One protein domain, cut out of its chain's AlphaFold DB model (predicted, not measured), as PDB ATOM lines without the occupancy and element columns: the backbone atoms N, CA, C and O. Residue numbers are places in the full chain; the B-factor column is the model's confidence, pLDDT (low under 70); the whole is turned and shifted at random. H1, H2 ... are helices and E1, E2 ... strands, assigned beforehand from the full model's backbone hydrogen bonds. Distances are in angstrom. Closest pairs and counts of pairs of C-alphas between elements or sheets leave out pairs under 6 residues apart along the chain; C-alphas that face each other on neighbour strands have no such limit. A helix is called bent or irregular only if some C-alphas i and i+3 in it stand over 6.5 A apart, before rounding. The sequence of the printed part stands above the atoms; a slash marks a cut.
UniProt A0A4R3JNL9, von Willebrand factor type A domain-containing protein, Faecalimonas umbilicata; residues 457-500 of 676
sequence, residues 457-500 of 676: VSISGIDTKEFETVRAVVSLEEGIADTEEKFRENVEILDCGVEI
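AT A GLANCE: This is residues 457 to 500 of the 676 residues of the protein "von Willebrand factor type A domain-containing protein" of Faecalimonas umbilicata (UniProt A0A4R3JNL9). A two-stranded antiparallel hairpin, E1 and E2, makes the length of this small, open domain; after E2 the backbone turns away into one short helix, H1, set off from E1, and then folds back on the hairpin's side as a tail, with a gap between tail and strands. Residues 493 to 499 of that tail stick out, ending in a small turn of their own. The printed part has 44 residues with two named strands and one named helix, in the order E1, E2, H1, and under half of the residues are in named elements. The sheet has the order E1 - E2, antiparallel, and the class is mixed, helices and strands. The whole is only just loose, close to compact, with a radius of gyration of the C-alphas of 11.5 A, and only just elongated, with spans of 31 by 20 by 16 A.

HOW THE PARTS SIT: The printed part begins with E1, residues 457 to 463, which forms a hairpin with E2, residues 471 to 476. The two are antiparallel neighbour strands, with 164 degrees between their N-to-C directions. Near the beginning of E1 the C-alphas of Val 457 and Leu 476 face each other at 4.9 A, and at its other end those of Asp 463 and Arg 471 face each other at 5.1 A. Between these, the C-alphas of Ile 459 and Val 474 face each other at 4.5 A. Across the pair, N 463 and O 471 are within hydrogen-bond range at 2.8 A, and so are N 475 and O 458 at 2.9 A. Seven residues, 464 to 470, make the short link from E1 to E2. Another short link of seven residues, 477 to 483, leads from E2 to H1, residues 484 to 490. H1 and E1 are apart, with no C-alpha of the one within 8 A of the other. In H1 every O i to N i+4 pair is within hydrogen-bond range. After H1, residues 493 to 499 stand free, with no C-alpha 8 or more residues away along the chain within 10 A. Within this stretch, residues 494 to 495 pair with residues 498 to 499, antiparallel, a pairing too short for named strands.

IN THESE COORDINATES: E1, residues 457 to 463, begins at the C-alpha of Val 457, at (150.335, 263.459, 228.509), and is the longest strand by residues, with 7 residues and 17.9 A from first to last C-alpha. E2, residues 471 to 476, has 6 residues and measures 16.1 A; its first C-alpha, that of Arg 471, is at (153.897, 247.596, 227.328). H1, residues 484 to 490, has 7 residues and measures 10.0 A from first to last C-alpha. H1 is not bent, and it ends at the C-alpha of Asn 490, at (157.695, 264.590, 219.483).

THE WHOLE: The two C-alphas farthest apart are those of Lys 465, in the link between E1 and E2, and Gly 479, in the link between E2 and H1, at 31.1 A. The C-alphas of the first and last printed residues, Val 457 and Ile 500, are 17.4 A apart. The printed part has no cut, and neither of its two links between named elements is long. It is one domain in a full chain of 676 residues. The mean pLDDT of the printed part is 78.4. Eight residues are under 70, namely 457 to 458, 460 to 461 and 477 to 480. The mean pLDDT is 67 for E1, 77 for E2 and 85 for H1 in this predicted model.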
ATOM      1  N   VAL A 457     149.515 264.664 228.690       68.12
ATOM      2  CA  VAL A 457     150.335 263.459 228.509       68.12
ATOM      3  C   VAL A 457     150.155 262.581 229.737       68.12
ATOM      4  O   VAL A 457     150.641 262.933 230.814       68.12
ATOM      5  N   SER A 458     149.478 261.447 229.583       67.62
ATOM      6  CA  SER A 458     149.301 260.476 230.663       67.62
ATOM      7  C   SER A 458     149.699 259.075 230.219       67.62
ATOM      8  O   SER A 458     149.492 258.675 229.071       67.62
ATOM      9  N   ILE A 459     150.288 258.309 231.140       70.94
ATOM     10  CA  ILE A 459     150.552 256.887 230.931       70.94
ATOM     11  C   ILE A 459     149.353 256.121 231.485       70.94
ATOM     12  O   ILE A 459     149.235 255.883 232.678       70.94
ATOM     13  N   SER A 460     148.476 255.746 230.564       60.44
ATOM     14  CA  SER A 460     147.217 255.023 230.735       60.44
ATOM     15  C   SER A 460     147.347 253.578 231.228       60.44
ATOM     16  O   SER A 460     146.351 252.936 231.553       60.44
ATOM     17  N   GLY A 461     148.557 253.023 231.252       61.56
ATOM     18  CA  GLY A 461     148.815 251.722 231.860       61.56
ATOM     19  C   GLY A 461     150.170 251.161 231.501       61.56
ATOM     20  O   GLY A 461     150.655 251.397 230.398       61.56
ATOM     21  N   ILE A 462     150.765 250.412 232.430       71.94
ATOM     22  CA  ILE A 462     152.059 249.750 232.256       71.94
ATOM     23  C   ILE A 462     151.892 248.263 232.583       71.94
ATOM     24  O   ILE A 462     151.709 247.882 233.735       71.94
ATOM     25  N   ASP A 463     151.993 247.407 231.569       70.19
ATOM     26  CA  ASP A 463     152.062 245.958 231.743       70.19
ATOM     27  C   ASP A 463     153.526 245.502 231.755       70.19
ATOM     28  O   ASP A 463     154.249 245.608 230.758       70.19
ATOM     29  N   THR A 464     153.949 244.977 232.906       80.62
ATOM     30  CA  THR A 464     155.298 244.453 233.160       80.62
ATOM     31  C   THR A 464     155.351 242.922 233.233       80.62
ATOM     32  O   THR A 464     156.409 242.353 233.501       80.62
ATOM     33  N   LYS A 465     154.239 242.212 232.974       79.69
ATOM     34  CA  LYS A 465     154.144 240.745 233.136       79.69
ATOM     35  C   LYS A 465     155.117 239.972 232.237       79.69
ATOM     36  O   LYS A 465     155.495 238.852 232.578       79.69
ATOM     37  N   GLU A 466     155.524 240.558 231.109       85.00
ATOM     38  CA  GLU A 466     156.459 239.981 230.129       85.00
ATOM     39  C   GLU A 466     157.872 240.600 230.188       85.00
ATOM     40  O   GLU A 466     158.591 240.589 229.184       85.00
ATOM     41  N   PHE A 467     158.292 241.131 231.344       82.44
ATOM     42  CA  PHE A 467     159.634 241.702 231.526       82.44
ATOM     43  C   PHE A 467     160.742 240.774 230.969       82.44
ATOM     44  O   PHE A 467     160.740 239.568 231.225       82.44
ATOM     45  N   GLU A 468     161.723 241.249 230.195       87.06
ATOM     46  CA  GLU A 468     162.165 242.642 229.965       87.06
ATOM     47  C   GLU A 468     161.318 243.467 228.973       87.06
ATOM     48  O   GLU A 468     161.624 244.629 228.732       87.06
ATOM     49  N   THR A 469     160.240 242.920 228.398       84.19
ATOM     50  CA  THR A 469     159.326 243.707 227.551       84.19
ATOM     51  C   THR A 469     158.252 244.384 228.398       84.19
ATOM     52  O   THR A 469     157.445 243.711 229.035       84.19
ATOM     53  N   VAL A 470     158.217 245.715 228.355       85.44
ATOM     54  CA  VAL A 470     157.181 246.539 228.991       85.44
ATOM     55  C   VAL A 470     156.219 247.042 227.921       85.44
ATOM     56  O   VAL A 470     156.639 247.453 226.837       85.44
ATOM     57  N   ARG A 471     154.916 247.002 228.202       83.00
ATOM     58  CA  ARG A 471     153.897 247.596 227.328       83.00
ATOM     59  C   ARG A 471     153.261 248.762 228.054       83.00
ATOM     60  O   ARG A 471     152.672 248.558 229.108       83.00
ATOM     61  N   ALA A 472     153.359 249.949 227.470       80.25
ATOM     62  CA  ALA A 472     152.681 251.130 227.972       80.25
ATOM     63  C   ALA A 472     151.561 251.557 227.017       80.25
ATOM     64  O   ALA A 472     151.721 251.481 225.794       80.25
ATOM     65  N   VAL A 473     150.440 252.008 227.572       75.94
ATOM     66  CA  VAL A 473     149.424 252.774 226.841       75.94
ATOM     67  C   VAL A 473     149.604 254.228 227.245       75.94
ATOM     68  O   VAL A 473     149.755 254.515 228.428       75.94
ATOM     69  N   VAL A 474     149.628 255.134 226.274       78.38
ATOM     70  CA  VAL A 474     149.785 256.570 226.521       78.38
ATOM     71  C   VAL A 474     148.645 257.330 225.864       78.38
ATOM     72  O   VAL A 474     148.254 257.007 224.739       78.38
ATOM     73  N   SER A 475     148.127 258.326 226.574       72.50
ATOM     74  CA  SER A 475     147.192 259.314 226.050       72.50
ATOM     75  C   SER A 475     147.952 260.608 225.795       72.50
ATOM     76  O   SER A 475     148.733 261.045 226.641       72.50
ATOM     77  N   LEU A 476     147.751 261.182 224.612       74.44
ATOM     78  CA  LEU A 476     148.418 262.389 224.132       74.44
ATOM     79  C   LEU A 476     147.374 263.302 223.489       74.44
ATOM     80  O   LEU A 476     146.399 262.807 222.917       74.44
ATOM     81  N   GLU A 477     147.605 264.613 223.538       68.50
ATOM     82  CA  GLU A 477     146.797 265.588 222.803       68.50
ATOM     83  C   GLU A 477     146.766 265.266 221.296       68.50
ATOM     84  O   GLU A 477     147.754 264.817 220.693       68.50
ATOM     85  N   GLU A 478     145.603 265.483 220.678       65.25
ATOM     86  CA  GLU A 478     145.408 265.278 219.245       65.25
ATOM     87  C   GLU A 478     146.384 266.151 218.434       65.25
ATOM     88  O   GLU A 478     146.622 267.315 218.743       65.25
ATOM     89  N   GLY A 479     146.975 265.600 217.371       66.12
ATOM     90  CA  GLY A 479     147.934 266.318 216.533       66.12
ATOM     91  C   GLY A 479     149.401 266.073 216.891       66.12
ATOM     92  O   GLY A 479     150.245 266.150 215.984       66.12
ATOM     93  N   ILE A 480     149.704 265.720 218.150       68.94
ATOM     94  CA  ILE A 480     151.075 265.461 218.630       68.94
ATOM     95  C   ILE A 480     151.626 264.166 218.029       68.94
ATOM     96  O   ILE A 480     152.751 264.139 217.534       68.94
ATOM     97  N   ALA A 481     150.833 263.093 218.038       75.12
ATOM     98  CA  ALA A 481     151.329 261.748 217.751       75.12
ATOM     99  C   ALA A 481     150.376 260.886 216.903       75.12
ATOM    100  O   ALA A 481     150.327 259.664 217.041       75.12
ATOM    101  N   ASP A 482     149.639 261.507 215.976       78.19
ATOM    102  CA  ASP A 482     148.645 260.815 215.127       78.19
ATOM    103  C   ASP A 482     149.238 259.683 214.268       78.19
ATOM    104  O   ASP A 482     148.516 258.827 213.750       78.19
ATOM    105  N   THR A 483     150.558 259.709 214.076       82.62
ATOM    106  CA  THR A 483     151.333 258.713 213.336       82.62
ATOM    107  C   THR A 483     152.538 258.290 214.168       82.62
ATOM    108  O   THR A 483     153.031 259.068 214.981       82.62
ATOM    109  N   GLU A 484     153.054 257.083 213.927       84.75
ATOM    110  CA  GLU A 484     154.283 256.612 214.581       84.75
ATOM    111  C   GLU A 484     155.475 257.546 214.317       84.75
ATOM    112  O   GLU A 484     156.299 257.746 215.200       84.75
ATOM    113  N   GLU A 485     155.554 258.141 213.126       85.38
ATOM    114  CA  GLU A 485     156.634 259.058 212.744       85.38
ATOM    115  C   GLU A 485     156.599 260.325 213.607       85.38
ATOM    116  O   GLU A 485     157.573 260.624 214.293       85.38
ATOM    117  N   LYS A 486     155.430 260.973 213.705       83.56
ATOM    118  CA  LYS A 486     155.215 262.106 214.619       83.56
ATOM    119  C   LYS A 486     155.448 261.743 216.087       83.56
ATOM    120  O   LYS A 486     156.026 262.535 216.817       83.56
ATOM    121  N   PHE A 487     155.002 260.559 216.525       86.38
ATOM    122  CA  PHE A 487     155.240 260.098 217.896       86.38
ATOM    123  C   PHE A 487     156.741 260.094 218.195       86.38
ATOM    124  O   PHE A 487     157.166 260.628 219.207       86.38
ATOM    125  N   ARG A 488     157.556 259.539 217.291       86.75
ATOM    126  CA  ARG A 488     159.014 259.464 217.466       86.75
ATOM    127  C   ARG A 488     159.711 260.821 217.392       86.75
ATOM    128  O   ARG A 488     160.765 260.975 217.991       86.75
ATOM    129  N   GLU A 489     159.163 261.770 216.637       83.00
ATOM    130  CA  GLU A 489     159.695 263.136 216.551       83.00
ATOM    131  C   GLU A 489     159.388 263.963 217.804       83.00
ATOM    132  O   GLU A 489     160.201 264.799 218.188       83.00
ATOM    133  N   ASN A 490     158.232 263.726 218.431       81.94
ATOM    134  CA  ASN A 490     157.695 264.590 219.483       81.94
ATOM    135  C   ASN A 490     157.726 263.976 220.891       81.94
ATOM    136  O   ASN A 490     157.450 264.688 221.852       81.94
ATOM    137  N   VAL A 491     158.008 262.676 221.035       80.25
ATOM    138  CA  VAL A 491     157.947 261.965 222.322       80.25
ATOM    139  C   VAL A 491     159.268 261.264 222.624       80.25
ATOM    140  O   VAL A 491     159.710 260.380 221.888       80.25
ATOM    141  N   GLU A 492     159.855 261.620 223.764       84.12
ATOM    142  CA  GLU A 492     160.994 260.931 224.367       84.12
ATOM    143  C   GLU A 492     160.502 259.950 225.442       84.12
ATOM    144  O   GLU A 492     159.586 260.255 226.208       84.12
ATOM    145  N   ILE A 493     161.089 258.750 225.493       86.12
ATOM    146  CA  ILE A 493     160.767 257.734 226.502       86.12
ATOM    147  C   ILE A 493     162.001 257.522 227.368       86.12
ATOM    148  O   ILE A 493     163.062 257.174 226.851       86.12
ATOM    149  N   LEU A 494     161.842 257.685 228.679       82.50
ATOM    150  CA  LEU A 494     162.910 257.554 229.664       82.50
ATOM    151  C   LEU A 494     162.563 256.450 230.674       82.50
ATOM    152  O   LEU A 494     161.426 256.364 231.131       82.50
ATOM    153  N   ASP A 495     163.551 255.649 231.072       80.94
ATOM    154  CA  ASP A 495     163.508 254.828 232.289       80.94
ATOM    155  C   ASP A 495     164.654 255.264 233.204       80.94
ATOM    156  O   ASP A 495     165.825 255.202 232.823       80.94
ATOM    157  N   CYS A 496     164.318 255.766 234.396       79.81
ATOM    158  CA  CYS A 496     165.286 256.287 235.365       79.81
ATOM    159  C   CYS A 496     166.255 257.330 234.756       79.81
ATOM    160  O   CYS A 496     167.451 257.336 235.058       79.81
ATOM    161  N   GLY A 497     165.742 258.189 233.863       77.06
ATOM    162  CA  GLY A 497     166.511 259.223 233.157       77.06
ATOM    163  C   GLY A 497     167.378 258.717 231.997       77.06
ATOM    164  O   GLY A 497     168.178 259.480 231.459       77.06
ATOM    165  N   VAL A 498     167.249 257.446 231.607       82.81
ATOM    166  CA  VAL A 498     167.936 256.870 230.445       82.81
ATOM    167  C   VAL A 498     166.950 256.710 229.294       82.81
ATOM    168  O   VAL A 498     165.911 256.073 229.452       82.81
ATOM    169  N   GLU A 499     167.297 257.254 228.129       89.50
ATOM    170  CA  GLU A 499     166.487 257.147 226.913       89.50
ATOM    171  C   GLU A 499     166.301 255.688 226.466       89.50
ATOM    172  O   GLU A 499     167.260 254.910 226.387       89.50
ATOM    173  N   ILE A 500     165.058 255.332 226.127       88.94
ATOM    174  CA  ILE A 500     164.668 254.051 225.539       88.94
ATOM    175  C   ILE A 500     164.354 254.271 224.051       88.94
ATOM    176  O   ILE A 500     163.218 254.588 223.703       88.94
TER     177      ILE A 500